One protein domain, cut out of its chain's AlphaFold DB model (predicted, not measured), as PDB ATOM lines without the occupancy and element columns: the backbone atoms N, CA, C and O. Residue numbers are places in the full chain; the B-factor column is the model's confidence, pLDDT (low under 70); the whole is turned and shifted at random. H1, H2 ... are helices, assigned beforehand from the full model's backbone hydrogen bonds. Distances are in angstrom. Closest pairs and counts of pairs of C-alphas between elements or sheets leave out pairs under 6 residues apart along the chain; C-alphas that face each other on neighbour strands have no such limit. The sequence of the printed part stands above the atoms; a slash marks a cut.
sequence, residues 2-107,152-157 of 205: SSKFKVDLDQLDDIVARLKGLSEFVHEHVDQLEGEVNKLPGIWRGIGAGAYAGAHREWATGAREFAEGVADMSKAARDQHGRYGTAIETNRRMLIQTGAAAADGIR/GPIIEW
ATOM      1  N   SER A   2     183.081 220.394 244.362       45.69
ATOM      2  CA  SER A   2     182.239 219.303 243.853       45.69
ATOM      3  C   SER A   2     182.642 219.047 242.403       45.69
ATOM      4  O   SER A   2     182.140 219.739 241.516       45.69
ATOM      5  N   SER A   3     183.554 218.108 242.144       47.28
ATOM      6  CA  SER A   3     183.777 217.665 240.766       47.28
ATOM      7  C   SER A   3     182.458 217.097 240.235       47.28
ATOM      8  O   SER A   3     181.856 216.206 240.838       47.28
ATOM      9  N   LYS A   4     181.939 217.679 239.148       52.94
ATOM     10  CA  LYS A   4     180.755 217.147 238.470       52.94
ATOM     11  C   LYS A   4     181.172 215.830 237.821       52.94
ATOM     12  O   LYS A   4     181.791 215.829 236.765       52.94
ATOM     13  N   PHE A   5     180.869 214.722 238.487       56.12
ATOM     14  CA  PHE A   5     181.013 213.390 237.916       56.12
ATOM     15  C   PHE A   5     179.975 213.233 236.802       56.12
ATOM     16  O   PHE A   5     178.772 213.222 237.069       56.12
ATOM     17  N   LYS A   6     180.445 213.156 235.556       62.50
ATOM     18  CA  LYS A   6     179.643 212.763 234.396       62.50
ATOM     19  C   LYS A   6     179.967 211.298 234.121       62.50
ATOM     20  O   LYS A   6     181.133 210.964 233.943       62.50
ATOM     21  N   VAL A   7     178.951 210.443 234.150       71.06
ATOM     22  CA  VAL A   7     179.074 209.038 233.749       71.06
ATOM     23  C   VAL A   7     178.502 208.936 232.346       71.06
ATOM     24  O   VAL A   7     177.344 209.302 232.137       71.06
ATOM     25  N   ASP A   8     179.332 208.506 231.403       80.75
ATOM     26  CA  ASP A   8     178.904 208.129 230.063       80.75
ATOM     27  C   ASP A   8     178.491 206.654 230.103       80.75
ATOM     28  O   ASP A   8     179.281 205.784 230.479       80.75
ATOM     29  N   LEU A   9     177.211 206.405 229.850       82.38
ATOM     30  CA  LEU A   9     176.615 205.082 229.970       82.38
ATOM     31  C   LEU A   9     176.922 204.204 228.757       82.38
ATOM     32  O   LEU A   9     177.156 203.012 228.933       82.38
ATOM     33  N   ASP A  10     177.048 204.808 227.577       82.25
ATOM     34  CA  ASP A  10     177.395 204.099 226.347       82.25
ATOM     35  C   ASP A  10     178.853 203.626 226.418       82.25
ATOM     36  O   ASP A  10     179.162 202.460 226.172       82.25
ATOM     37  N   GLN A  11     179.749 204.494 226.901       83.94
ATOM     38  CA  GLN A  11     181.144 204.118 227.147       83.94
ATOM     39  C   GLN A  11     181.271 202.990 228.190       83.94
ATOM     40  O   GLN A  11     182.185 202.163 228.115       83.94
ATOM     41  N   LEU A  12     180.381 202.953 229.188       84.44
ATOM     42  CA  LEU A  12     180.369 201.886 230.188       84.44
ATOM     43  C   LEU A  12     179.929 200.550 229.574       84.44
ATOM     44  O   LEU A  12     180.547 199.529 229.877       84.44
ATOM     45  N   ASP A  13     178.927 200.555 228.695       84.88
ATOM     46  CA  ASP A  13     178.479 199.361 227.969       84.88
ATOM     47  C   ASP A  13     179.563 198.826 227.013       84.88
ATOM     48  O   ASP A  13     179.807 197.614 226.985       84.88
ATOM     49  N   ASP A  14     180.302 199.704 226.329       89.69
ATOM     50  CA  ASP A  14     181.452 199.317 225.498       89.69
ATOM     51  C   ASP A  14     182.537 198.597 226.312       89.69
ATOM     52  O   ASP A  14     183.083 197.567 225.896       89.69
ATOM     53  N   ILE A  15     182.860 199.120 227.498       87.94
ATOM     54  CA  ILE A  15     183.850 198.507 228.394       87.94
ATOM     55  C   ILE A  15     183.341 197.156 228.908       87.94
ATOM     56  O   ILE A  15     184.101 196.188 228.926       87.94
ATOM     57  N   VAL A  16     182.063 197.060 229.287       89.00
ATOM     58  CA  VAL A  16     181.426 195.799 229.706       89.00
ATOM     59  C   VAL A  16     181.541 194.743 228.606       89.00
ATOM     60  O   VAL A  16     181.938 193.610 228.898       89.00
ATOM     61  N   ALA A  17     181.246 195.113 227.357       91.81
ATOM     62  CA  ALA A  17     181.331 194.222 226.204       91.81
ATOM     63  C   ALA A  17     182.766 193.733 225.966       91.81
ATOM     64  O   ALA A  17     182.988 192.533 225.804       91.81
ATOM     65  N   ARG A  18     183.753 194.634 226.027       93.62
ATOM     66  CA  ARG A  18     185.174 194.286 225.871       93.62
ATOM     67  C   ARG A  18     185.676 193.355 226.971       93.62
ATOM     68  O   ARG A  18     186.362 192.385 226.669       93.62
ATOM     69  N   LEU A  19     185.329 193.625 228.230       87.44
ATOM     70  CA  LEU A  19     185.717 192.767 229.356       87.44
ATOM     71  C   LEU A  19     185.090 191.377 229.233       87.44
ATOM     72  O   LEU A  19     185.767 190.377 229.450       87.44
ATOM     73  N   LYS A  20     183.814 191.308 228.838       90.94
ATOM     74  CA  LYS A  20     183.141 190.031 228.604       90.94
ATOM     75  C   LYS A  20     183.839 189.235 227.494       90.94
ATOM     76  O   LYS A  20     184.207 188.090 227.728       90.94
ATOM     77  N   GLY A  21     184.078 189.864 226.343       93.75
ATOM     78  CA  GLY A  21     184.758 189.212 225.222       93.75
ATOM     79  C   GLY A  21     186.169 188.739 225.577       93.75
ATOM     80  O   GLY A  21     186.567 187.655 225.172       93.75
ATOM     81  N   LEU A  22     186.911 189.502 226.388       90.75
ATOM     82  CA  LEU A  22     188.229 189.083 226.872       90.75
ATOM     83  C   LEU A  22     188.156 187.826 227.749       90.75
ATOM     84  O   LEU A  22     188.976 186.929 227.588       90.75
ATOM     85  N   SER A  23     187.199 187.760 228.679       91.75
ATOM     86  CA  SER A  23     187.017 186.585 229.541       91.75
ATOM     87  C   SER A  23     186.701 185.333 228.717       91.75
ATOM     88  O   SER A  23     187.360 184.306 228.876       91.75
ATOM     89  N   GLU A  24     185.759 185.445 227.777       94.25
ATOM     90  CA  GLU A  24     185.373 184.351 226.877       94.25
ATOM     91  C   GLU A  24     186.559 183.886 226.017       94.25
ATOM     92  O   GLU A  24     186.842 182.691 225.952       94.25
ATOM     93  N   PHE A  25     187.312 184.830 225.447       95.25
ATOM     94  CA  PHE A  25     188.510 184.558 224.652       95.25
ATOM     95  C   PHE A  25     189.588 183.801 225.440       95.25
ATOM     96  O   PHE A  25     190.188 182.854 224.932       95.25
ATOM     97  N   VAL A  26     189.841 184.195 226.693       91.62
ATOM     98  CA  VAL A  26     190.827 183.508 227.540       91.62
ATOM     99  C   VAL A  26     190.369 182.088 227.869       91.62
ATOM    100  O   VAL A  26     191.177 181.168 227.762       91.62
ATOM    101  N   HIS A  27     189.097 181.889 228.228       93.75
ATOM    102  CA  HIS A  27     188.560 180.552 228.498       93.75
ATOM    103  C   HIS A  27     188.697 179.626 227.290       93.75
ATOM    104  O   HIS A  27     189.245 178.532 227.423       93.75
ATOM    105  N   GLU A  28     188.278 180.090 226.112       95.31
ATOM    106  CA  GLU A  28     188.366 179.310 224.879       95.31
ATOM    107  C   GLU A  28     189.809 178.882 224.588       95.31
ATOM    108  O   GLU A  28     190.071 177.713 224.297       95.31
ATOM    109  N   HIS A  29     190.770 179.798 224.715       94.31
ATOM    110  CA  HIS A  29     192.166 179.477 224.444       94.31
ATOM    111  C   HIS A  29     192.803 178.558 225.482       94.31
ATOM    112  O   HIS A  29     193.625 177.717 225.111       94.31
ATOM    113  N   VAL A  30     192.439 178.679 226.760       93.25
ATOM    114  CA  VAL A  30     192.893 177.732 227.788       93.25
ATOM    115  C   VAL A  30     192.360 176.334 227.484       93.25
ATOM    116  O   VAL A  30     193.139 175.383 227.497       93.25
ATOM    117  N   ASP A  31     191.080 176.205 227.135       92.69
ATOM    118  CA  ASP A  31     190.466 174.912 226.822       92.69
ATOM    119  C   ASP A  31     191.059 174.286 225.546       92.69
ATOM    120  O   ASP A  31     191.348 173.086 225.510       92.69
ATOM    121  N   GLN A  32     191.321 175.094 224.511       93.31
ATOM    122  CA  GLN A  32     192.029 174.648 223.304       93.31
ATOM    123  C   GLN A  32     193.438 174.138 223.633       93.31
ATOM    124  O   GLN A  32     193.825 173.053 223.194       93.31
ATOM    125  N   LEU A  33     194.203 174.898 224.424       89.88
ATOM    126  CA  LEU A  33     195.563 174.524 224.816       89.88
ATOM    127  C   LEU A  33     195.584 173.256 225.671       89.88
ATOM    128  O   LEU A  33     196.419 172.387 225.428       89.88
ATOM    129  N   GLU A  34     194.658 173.103 226.617       90.19
ATOM    130  CA  GLU A  34     194.515 171.861 227.380       90.19
ATOM    131  C   GLU A  34     194.185 170.672 226.471       90.19
ATOM    132  O   GLU A  34     194.752 169.588 226.633       90.19
ATOM    133  N   GLY A  35     193.312 170.871 225.481       89.31
ATOM    134  CA  GLY A  35     192.993 169.867 224.470       89.31
ATOM    135  C   GLY A  35     194.228 169.390 223.703       89.31
ATOM    136  O   GLY A  35     194.409 168.186 223.522       89.31
ATOM    137  N   GLU A  36     195.106 170.307 223.295       88.44
ATOM    138  CA  GLU A  36     196.370 169.966 222.633       88.44
ATOM    139  C   GLU A  36     197.369 169.300 223.586       88.44
ATOM    140  O   GLU A  36     197.990 168.292 223.238       88.44
ATOM    141  N   VAL A  37     197.490 169.794 224.821       86.06
ATOM    142  CA  VAL A  37     198.399 169.212 225.818       86.06
ATOM    143  C   VAL A  37     197.999 167.781 226.172       86.06
ATOM    144  O   VAL A  37     198.864 166.912 226.294       86.06
ATOM    145  N   ASN A  38     196.703 167.487 226.240       85.19
ATOM    146  CA  ASN A  38     196.198 166.141 226.503       85.19
ATOM    147  C   ASN A  38     196.503 165.137 225.374       85.19
ATOM    148  O   ASN A  38     196.459 163.930 225.614       85.19
ATOM    149  N   LYS A  39     196.881 165.596 224.171       85.50
ATOM    150  CA  LYS A  39     197.314 164.734 223.053       85.50
ATOM    151  C   LYS A  39     198.803 164.360 223.124       85.50
ATOM    152  O   LYS A  39     199.219 163.363 222.534       85.50
ATOM    153  N   LEU A  40     199.619 165.109 223.873       81.94
ATOM    154  CA  LEU A  40     201.072 164.901 223.998       81.94
ATOM    155  C   LEU A  40     201.553 163.615 224.717       81.94
ATOM    156  O   LEU A  40     202.668 163.183 224.398       81.94
ATOM    157  N   PRO A  41     200.813 162.955 225.640       72.94
ATOM    158  CA  PRO A  41     201.328 161.816 226.420       72.94
ATOM    159  C   PRO A  41     201.821 160.615 225.594       72.94
ATOM    160  O   PRO A  41     202.616 159.805 226.076       72.94
ATOM    161  N   GLY A  42     201.376 160.488 224.338       70.88
ATOM    162  CA  GLY A  42     201.872 159.466 223.412       70.88
ATOM    163  C   GLY A  42     203.308 159.709 222.935       70.88
ATOM    164  O   GLY A  42     204.036 158.747 222.691       70.88
ATOM    165  N   ILE A  43     203.727 160.975 222.857       72.50
ATOM    166  CA  ILE A  43     204.927 161.435 222.142       72.50
ATOM    167  C   ILE A  43     206.021 161.882 223.123       72.50
ATOM    168  O   ILE A  43     207.211 161.724 222.849       72.50
ATOM    169  N   TRP A  44     205.634 162.395 224.296       77.12
ATOM    170  CA  TRP A  44     206.559 162.938 225.287       77.12
ATOM    171  C   TRP A  44     206.370 162.285 226.661       77.12
ATOM    172  O   TRP A  44     205.320 162.399 227.287       77.12
ATOM    173  N   ARG A  45     207.405 161.573 227.135       75.56
ATOM    174  CA  ARG A  45     207.406 160.828 228.408       75.56
ATOM    175  C   ARG A  45     208.637 161.164 229.256       75.56
ATOM    176  O   ARG A  45     209.670 161.574 228.730       75.56
ATOM    177  N   GLY A  46     208.538 160.931 230.566       78.75
ATOM    178  CA  GLY A  46     209.628 161.100 231.538       78.75
ATOM    179  C   GLY A  46     209.405 162.254 232.520       78.75
ATOM    180  O   GLY A  46     208.362 162.901 232.510       78.75
ATOM    181  N   ILE A  47     210.402 162.518 233.373       72.12
ATOM    182  CA  ILE A  47     210.318 163.502 234.474       72.12
ATOM    183  C   ILE A  47     209.959 164.908 233.963       72.12
ATOM    184  O   ILE A  47     209.139 165.589 234.568       72.12
ATOM    185  N   GLY A  48     210.501 165.313 232.808       75.62
ATOM    186  CA  GLY A  48     210.169 166.599 232.185       75.62
ATOM    187  C   GLY A  48     208.705 166.713 231.746       75.62
ATOM    188  O   GLY A  48     208.108 167.771 231.916       75.62
ATOM    189  N   ALA A  49     208.103 165.622 231.259       79.81
ATOM    190  CA  ALA A  49     206.688 165.602 230.882       79.81
ATOM    191  C   ALA A  49     205.778 165.714 232.119       79.81
ATOM    192  O   ALA A  49     204.785 166.435 232.094       79.81
ATOM    193  N   GLY A  50     206.149 165.059 233.225       77.19
ATOM    194  CA  GLY A  50     205.438 165.180 234.502       77.19
ATOM    195  C   GLY A  50     205.518 166.589 235.097       77.19
ATOM    196  O   GLY A  50     204.495 167.141 235.498       77.19
ATOM    197  N   ALA A  51     206.710 167.196 235.100       80.00
ATOM    198  CA  ALA A  51     206.911 168.567 235.577       80.00
ATOM    199  C   ALA A  51     206.129 169.589 234.737       80.00
ATOM    200  O   ALA A  51     205.469 170.465 235.294       80.00
ATOM    201  N   TYR A  52     206.140 169.439 233.410       80.50
ATOM    202  CA  TYR A  52     205.342 170.273 232.515       80.50
ATOM    203  C   TYR A  52     203.841 170.106 232.754       80.50
ATOM    204  O   TYR A  52     203.142 171.103 232.877       80.50
ATOM    205  N   ALA A  53     203.337 168.872 232.868       82.75
ATOM    206  CA  ALA A  53     201.914 168.632 233.108       82.75
ATOM    207  C   ALA A  53     201.434 169.241 234.438       82.75
ATOM    208  O   ALA A  53     200.323 169.766 234.505       82.75
ATOM    209  N   GLY A  54     202.267 169.199 235.483       79.75
ATOM    210  CA  GLY A  54     201.995 169.879 236.752       79.75
ATOM    211  C   GLY A  54     201.943 171.399 236.591       79.75
ATOM    212  O   GLY A  54     200.936 172.017 236.930       79.75
ATOM    213  N   ALA A  55     202.980 171.987 235.991       83.81
ATOM    214  CA  ALA A  55     203.052 173.429 235.756       83.81
ATOM    215  C   ALA A  55     201.929 173.941 234.835       83.81
ATOM    216  O   ALA A  55     201.383 175.019 235.059       83.81
ATOM    217  N   HIS A  56     201.551 173.165 233.818       84.62
ATOM    218  CA  HIS A  56     200.464 173.503 232.907       84.62
ATOM    219  C   HIS A  56     199.109 173.526 233.622       84.62
ATOM    220  O   HIS A  56     198.335 174.448 233.396       84.62
ATOM    221  N   ARG A  57     198.834 172.576 234.530       86.19
ATOM    222  CA  ARG A  57     197.601 172.602 235.340       86.19
ATOM    223  C   ARG A  57     197.529 173.815 236.260       86.19
ATOM    224  O   ARG A  57     196.469 174.428 236.362       86.19
ATOM    225  N   GLU A  58     198.632 174.156 236.925       84.56
ATOM    226  CA  GLU A  58     198.700 175.352 237.778       84.56
ATOM    227  C   GLU A  58     198.426 176.619 236.955       84.56
ATOM    228  O   GLU A  58     197.590 177.440 237.329       84.56
ATOM    229  N   TRP A  59     199.060 176.730 235.785       90.38
ATOM    230  CA  TRP A  59     198.837 177.833 234.853       90.38
ATOM    231  C   TRP A  59     197.387 177.903 234.353       90.38
ATOM    232  O   TRP A  59     196.781 178.970 234.412       90.38
ATOM    233  N   ALA A  60     196.813 176.785 233.902       85.62
ATOM    234  CA  ALA A  60     195.451 176.747 233.374       85.62
ATOM    235  C   ALA A  60     194.424 177.127 234.450       85.62
ATOM    236  O   ALA A  60     193.468 177.849 234.173       85.62
ATOM    237  N   THR A  61     194.660 176.706 235.696       86.62
ATOM    238  CA  THR A  61     193.851 177.121 236.849       86.62
ATOM    239  C   THR A  61     193.920 178.636 237.044       86.62
ATOM    240  O   THR A  61     192.883 179.292 237.046       86.62
ATOM    241  N   GLY A  62     195.121 179.219 237.108       85.44
ATOM    242  CA  GLY A  62     195.279 180.669 237.274       85.44
ATOM    243  C   GLY A  62     194.705 181.487 236.110       85.44
ATOM    244  O   GLY A  62     194.125 182.552 236.320       85.44
ATOM    245  N   ALA A  63     194.808 180.983 234.878       83.38
ATOM    246  CA  ALA A  63     194.225 181.623 233.702       83.38
ATOM    247  C   ALA A  63     192.686 181.631 233.749       83.38
ATOM    248  O   ALA A  63     192.070 182.646 233.415       83.38
ATOM    249  N   ARG A  64     192.064 180.540 234.221       87.81
ATOM    250  CA  ARG A  64     190.612 180.477 234.456       87.81
ATOM    251  C   ARG A  64     190.178 181.423 235.568       87.81
ATOM    252  O   ARG A  64     189.250 182.195 235.363       87.81
ATOM    253  N   GLU A  65     190.888 181.439 236.694       87.69
ATOM    254  CA  GLU A  65     190.602 182.364 237.799       87.69
ATOM    255  C   GLU A  65     190.690 183.837 237.359       87.69
ATOM    256  O   GLU A  65     189.870 184.671 237.754       87.69
ATOM    257  N   PHE A  66     191.663 184.174 236.508       84.12
ATOM    258  CA  PHE A  66     191.763 185.502 235.906       84.12
ATOM    259  C   PHE A  66     190.544 185.821 235.030       84.12
ATOM    260  O   PHE A  66     189.937 186.887 235.186       84.12
ATOM    261  N   ALA A  67     190.170 184.910 234.130       85.50
ATOM    262  CA  ALA A  67     189.031 185.092 233.236       85.50
ATOM    263  C   ALA A  67     187.708 185.242 234.009       85.50
ATOM    264  O   ALA A  67     186.905 186.122 233.679       85.50
ATOM    265  N   GLU A  68     187.518 184.476 235.084       87.62
ATOM    266  CA  GLU A  68     186.389 184.611 236.010       87.62
ATOM    267  C   GLU A  68     186.373 185.989 236.689       87.62
ATOM    268  O   GLU A  68     185.343 186.664 236.718       87.62
ATOM    269  N   GLY A  69     187.526 186.469 237.168       85.56
ATOM    270  CA  GLY A  69     187.640 187.801 237.767       85.56
ATOM    271  C   GLY A  69     187.270 188.932 236.798       85.56
ATOM    272  O   GLY A  69     186.608 189.902 237.183       85.56
ATOM    273  N   VAL A  70     187.647 188.801 235.523       85.50
ATOM    274  CA  VAL A  70     187.263 189.747 234.465       85.50
ATOM    275  C   VAL A  70     185.753 189.693 234.193       85.50
ATOM    276  O   VAL A  70     185.119 190.747 234.054       85.50
ATOM    277  N   ALA A  71     185.150 188.500 234.169       84.38
ATOM    278  CA  ALA A  71     183.703 188.339 234.017       84.38
ATOM    279  C   ALA A  71     182.930 188.984 235.180       84.38
ATOM    280  O   ALA A  71     181.960 189.717 234.957       84.38
ATOM    281  N   ASP A  72     183.399 188.799 236.414       84.94
ATOM    282  CA  ASP A  72     182.831 189.428 237.609       84.94
ATOM    283  C   ASP A  72     182.888 190.959 237.537       84.94
ATOM    284  O   ASP A  72     181.914 191.643 237.878       84.94
ATOM    285  N   MET A  73     184.002 191.520 237.054       81.06
ATOM    286  CA  MET A  73     184.131 192.961 236.823       81.06
ATOM    287  C   MET A  73     183.144 193.460 235.763       81.06
ATOM    288  O   MET A  73     182.485 194.480 235.985       81.06
ATOM    289  N   SER A  74     182.999 192.736 234.649       85.56
ATOM    290  CA  SER A  74     182.022 193.053 233.598       85.56
ATOM    291  C   SER A  74     180.593 193.057 234.153       85.56
ATOM    292  O   SER A  74     179.843 194.022 233.971       85.56
ATOM    293  N   LYS A  75     180.232 192.039 234.944       82.62
ATOM    294  CA  LYS A  75     178.932 191.956 235.617       82.62
ATOM    295  C   LYS A  75     178.710 193.123 236.580       82.62
ATOM    296  O   LYS A  75     177.647 193.742 236.558       82.62
ATOM    297  N   ALA A  76     179.700 193.457 237.404       83.31
ATOM    298  CA  ALA A  76     179.602 194.571 238.343       83.31
ATOM    299  C   ALA A  76     179.419 195.923 237.629       83.31
ATOM    300  O   ALA A  76     178.638 196.759 238.094       83.31
ATOM    301  N   ALA A  77     180.103 196.134 236.504       80.62
ATOM    302  CA  ALA A  77     179.948 197.325 235.673       80.62
ATOM    303  C   ALA A  77     178.550 197.395 235.029       80.62
ATOM    304  O   ALA A  77     177.901 198.441 235.098       80.62
ATOM    305  N   ARG A  78     178.016 196.275 234.526       85.50
ATOM    306  CA  ARG A  78     176.638 196.188 234.007       85.50
ATOM    307  C   ARG A  78     175.587 196.482 235.084       85.50
ATOM    308  O   ARG A  78     174.633 197.225 234.847       85.50
ATOM    309  N   ASP A  79     175.783 195.959 236.293       81.88
ATOM    310  CA  ASP A  79     174.911 196.237 237.439       81.88
ATOM    311  C   ASP A  79     174.931 197.736 237.806       81.88
ATOM    312  O   ASP A  79     173.909 198.304 238.201       81.88
ATOM    313  N   GLN A  80     176.084 198.403 237.677       78.56
ATOM    314  CA  GLN A  80     176.199 199.852 237.871       78.56
ATOM    315  C   GLN A  80     175.503 200.638 236.758       78.56
ATOM    316  O   GLN A  80     174.763 201.572 237.073       78.56
ATOM    317  N   HIS A  81     175.671 200.234 235.498       80.88
ATOM    318  CA  HIS A  81     174.985 200.830 234.352       80.88
ATOM    319  C   HIS A  81     173.461 200.868 234.568       80.88
ATOM    320  O   HIS A  81     172.852 201.942 234.562       80.88
ATOM    321  N   GLY A  82     172.850 199.729 234.920       76.94
ATOM    322  CA  GLY A  82     171.408 199.650 235.191       76.94
ATOM    323  C   GLY A  82     170.947 200.539 236.357       76.94
ATOM    324  O   GLY A  82     169.869 201.143 236.312       76.94
ATOM    325  N   ARG A  83     171.777 200.688 237.400       76.94
ATOM    326  CA  ARG A  83     171.492 201.595 238.526       76.94
ATOM    327  C   ARG A  83     171.529 203.059 238.100       76.94
ATOM    328  O   ARG A  83     170.657 203.819 238.522       76.94
ATOM    329  N   TYR A  84     172.502 203.454 237.281       80.62
ATOM    330  CA  TYR A  84     172.573 204.817 236.757       80.62
ATOM    331  C   TYR A  84     171.400 205.123 235.824       80.62
ATOM    332  O   TYR A  84     170.755 206.153 236.007       80.62
ATOM    333  N   GLY A  85     171.046 204.203 234.921       79.31
ATOM    334  CA  GLY A  85     169.865 204.344 234.064       79.31
ATOM    335  C   GLY A  85     168.573 204.523 234.870       79.31
ATOM    336  O   GLY A  85     167.809 205.459 234.637       79.31
ATOM    337  N   THR A  86     168.374 203.703 235.908       78.81
ATOM    338  CA  THR A  86     167.213 203.823 236.811       78.81
ATOM    339  C   THR A  86     167.174 205.176 237.526       78.81
ATOM    340  O   THR A  86     166.106 205.780 237.671       78.81
ATOM    341  N   ALA A  87     168.328 205.676 237.979       77.38
ATOM    342  CA  ALA A  87     168.421 206.978 238.633       77.38
ATOM    343  C   ALA A  87     168.085 208.126 237.668       77.38
ATOM    344  O   ALA A  87     167.355 209.044 238.045       77.38
ATOM    345  N   ILE A  88     168.566 208.061 236.423       76.25
ATOM    346  CA  ILE A  88     168.251 209.039 235.372       76.25
ATOM    347  C   ILE A  88     166.747 209.056 235.095       76.25
ATOM    348  O   ILE A  88     166.138 210.124 235.137       76.25
ATOM    349  N   GLU A  89     166.133 207.892 234.886       76.50
ATOM    350  CA  GLU A  89     164.699 207.792 234.588       76.50
ATOM    351  C   GLU A  89     163.838 208.286 235.756       76.50
ATOM    352  O   GLU A  89     162.882 209.042 235.575       76.50
ATOM    353  N   THR A  90     164.219 207.936 236.984       76.31
ATOM    354  CA  THR A  90     163.545 208.432 238.190       76.31
ATOM    355  C   THR A  90     163.622 209.956 238.272       76.31
ATOM    356  O   THR A  90     162.607 210.615 238.506       76.31
ATOM    357  N   ASN A  91     164.804 210.530 238.032       77.06
ATOM    358  CA  ASN A  91     164.989 211.979 238.028       77.06
ATOM    359  C   ASN A  91     164.172 212.650 236.916       77.06
ATOM    360  O   ASN A  91     163.566 213.692 237.162       77.06
ATOM    361  N   ARG A  92     164.090 212.038 235.728       77.25
ATOM    362  CA  ARG A  92     163.274 212.525 234.610       77.25
ATOM    363  C   ARG A  92     161.788 212.553 234.971       77.25
ATOM    364  O   ARG A  92     161.144 213.585 234.789       77.25
ATOM    365  N   ARG A  93     161.257 211.468 235.544       73.50
ATOM    366  CA  ARG A  93     159.853 211.392 235.995       73.50
ATOM    367  C   ARG A  93     159.537 212.429 237.060       73.50
ATOM    368  O   ARG A  93     158.526 213.116 236.951       73.50
ATOM    369  N   MET A  94     160.414 212.577 238.054       75.75
ATOM    370  CA  MET A  94     160.254 213.600 239.086       75.75
ATOM    371  C   MET A  94     160.240 214.998 238.471       75.75
ATOM    372  O   MET A  94     159.354 215.783 238.791       75.75
ATOM    373  N   LEU A  95     161.163 215.314 237.557       77.94
ATOM    374  CA  LEU A  95     161.221 216.634 236.931       77.94
ATOM    375  C   LEU A  95     159.937 216.956 236.145       77.94
ATOM    376  O   LEU A  95     159.381 218.040 236.300       77.94
ATOM    377  N   ILE A  96     159.430 215.992 235.369       76.75
ATOM    378  CA  ILE A  96     158.191 216.139 234.589       76.75
ATOM    379  C   ILE A  96     156.978 216.312 235.511       76.75
ATOM    380  O   ILE A  96     156.170 217.211 235.299       76.75
ATOM    381  N   GLN A  97     156.868 215.509 236.573       67.88
ATOM    382  CA  GLN A  97     155.764 215.604 237.536       67.88
ATOM    383  C   GLN A  97     155.796 216.911 238.333       67.88
ATOM    384  O   GLN A  97     154.751 217.511 238.568       67.88
ATOM    385  N   THR A  98     156.984 217.388 238.720       58.38
ATOM    386  CA  THR A  98     157.102 218.675 239.422       58.38
ATOM    387  C   THR A  98     156.780 219.848 238.492       58.38
ATOM    388  O   THR A  98     156.162 220.813 238.931       58.38
ATOM    389  N   GLY A  99     157.139 219.757 237.205       56.88
ATOM    390  CA  GLY A  99     156.753 220.738 236.187       56.88
ATOM    391  C   GLY A  99     155.247 220.741 235.908       56.88
ATOM    392  O   GLY A  99     154.644 221.808 235.816       56.88
ATOM    393  N   ALA A 100     154.618 219.564 235.863       55.12
ATOM    394  CA  ALA A 100     153.170 219.425 235.723       55.12
ATOM    395  C   ALA A 100     152.416 219.991 236.938       55.12
ATOM    396  O   ALA A 100     151.465 220.744 236.763       55.12
ATOM    397  N   ALA A 101     152.876 219.721 238.164       52.38
ATOM    398  CA  ALA A 101     152.302 220.303 239.379       52.38
ATOM    399  C   ALA A 101     152.470 221.834 239.446       52.38
ATOM    400  O   ALA A 101     151.583 222.531 239.936       52.38
ATOM    401  N   ALA A 102     153.579 222.374 238.928       49.75
ATOM    402  CA  ALA A 102     153.781 223.817 238.811       49.75
ATOM    403  C   ALA A 102     152.829 224.452 237.780       49.75
ATOM    404  O   ALA A 102     152.263 225.509 238.047       49.75
ATOM    405  N   ALA A 103     152.595 223.793 236.641       50.75
ATOM    406  CA  ALA A 103     151.630 224.241 235.636       50.75
ATOM    407  C   ALA A 103     150.171 224.160 236.132       50.75
ATOM    408  O   ALA A 103     149.359 225.028 235.808       50.75
ATOM    409  N   ASP A 104     149.848 223.165 236.960       46.56
ATOM    410  CA  ASP A 104     148.525 222.998 237.574       46.56
ATOM    411  C   ASP A 104     148.258 224.066 238.658       46.56
ATOM    412  O   ASP A 104     147.162 224.618 238.751       46.56
ATOM    413  N   GLY A 105     149.294 224.463 239.412       49.44
ATOM    414  CA  GLY A 105     149.236 225.590 240.352       49.44
ATOM    415  C   GLY A 105     149.054 226.963 239.688       49.44
ATOM    416  O   GLY A 105     148.481 227.858 240.303       49.44
ATOM    417  N   ILE A 106     149.480 227.123 238.428       51.91
ATOM    418  CA  ILE A 106     149.239 228.338 237.624       51.91
ATOM    419  C   ILE A 106     147.784 228.392 237.123       51.91
ATOM    420  O   ILE A 106     147.229 229.477 236.978       51.91
ATOM    421  N   ARG A 107     147.135 227.237 236.900       50.44
ATOM    422  CA  ARG A 107     145.722 227.162 236.483       50.44
ATOM    423  C   ARG A 107     144.723 227.241 237.639       50.44
ATOM    424  O   ARG A 107     143.587 227.636 237.403       50.44
ATOM    425  N   GLY A 152     200.680 188.137 241.254       47.75
ATOM    426  CA  GLY A 152     201.752 187.287 241.798       47.75
ATOM    427  C   GLY A 152     201.993 186.003 240.988       47.75
ATOM    428  O   GLY A 152     203.133 185.757 240.595       47.75
ATOM    429  N   PRO A 153     200.937 185.243 240.633       49.16
ATOM    430  CA  PRO A 153     201.094 183.958 239.953       49.16
ATOM    431  C   PRO A 153     201.711 184.061 238.551       49.16
ATOM    432  O   PRO A 153     202.426 183.158 238.133       49.16
ATOM    433  N   ILE A 154     201.475 185.157 237.821       41.50
ATOM    434  CA  ILE A 154     201.951 185.327 236.435       41.50
ATOM    435  C   ILE A 154     203.452 185.652 236.395       41.50
ATOM    436  O   ILE A 154     204.185 185.105 235.570       41.50
ATOM    437  N   ILE A 155     203.931 186.507 237.303       49.22
ATOM    438  CA  ILE A 155     205.361 186.845 237.405       49.22
ATOM    439  C   ILE A 155     206.149 185.650 237.957       49.22
ATOM    440  O   ILE A 155     207.215 185.316 237.441       49.22
ATOM    441  N   GLU A 156     205.600 184.956 238.955       48.47
ATOM    442  CA  GLU A 156     206.192 183.737 239.512       48.47
ATOM    443  C   GLU A 156     206.246 182.600 238.474       48.47
ATOM    444  O   GLU A 156     207.252 181.896 238.369       48.47
ATOM    445  N   TRP A 157     205.220 182.477 237.627       59.56
ATOM    446  CA  TRP A 157     205.191 181.551 236.494       59.56
ATOM    447  C   TRP A 157     206.300 181.832 235.478       59.56
ATOM    448  O   TRP A 157     207.015 180.909 235.078       59.56
TER     449      TRP A 157
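AT A GLANCE: This is residues 2 to 107 and 152 to 157 of the 205 residues of an uncharacterized protein of Nocardia arthritidis (UniProt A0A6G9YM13). Two helices make a long helical hairpin: H1 runs beside part of the much longer H2, which makes the long axis and sticks out beyond H1 with residues 86 to 107. The turn of the hairpin lies at the other end, where residues 42 to 48 stand free, and the short H3 is a separate piece near H2. The printed part has 112 residues with three named helices, in the order H1, H2, H3, and no named strand; the class is all helix. The whole is extended, a rod with a radius of gyration of the C-alphas of 25.3 A and spans of 92 by 29 by 15 A.

HOW THE PARTS SIT: H1, residues 9 to 37, and H2, residues 47 to 107, form a helical hairpin over a short link of 9 residues. They touch, H2 with residues 60 to 85 alone, and their closest C-alphas, those of Ser 23 and Ala 67, are 4.5 A apart. They run opposite ways at a shallow tilt of 18 degrees. H3, residues 152 to 157, is close to H2 but not clearly touching; their closest C-alphas, those of Gly 62 and Pro 153, are 7.2 A apart. These two run opposite ways at a shallow tilt of 34 degrees, only just short of steep. H1 and H3 are apart. In H1, H2 and H3 every O i to N i+4 pair is within hydrogen-bond range.

IN THESE COORDINATES: H1 begins at C-alpha 9 at (176.615, 205.082, 229.970) and measures 42.2 A from first to last C-alpha. H2 begins at C-alpha 47 at (210.318, 163.502, 234.474) and measures 90.7 A, ending at C-alpha 107 at (145.722, 227.162, 236.483). H3 has six residues.

THE WHOLE: The two C-alphas farthest apart, those of Gly 46 and Arg 107, are 92.0 A apart. Residues 108 to 151 are not printed, and C-alphas 107 and 152 are 69.0 A apart across this cut. The mean pLDDT of the printed part is 77.5; residues 2 to 6, 97 to 107 and 152 to 157 are under 70.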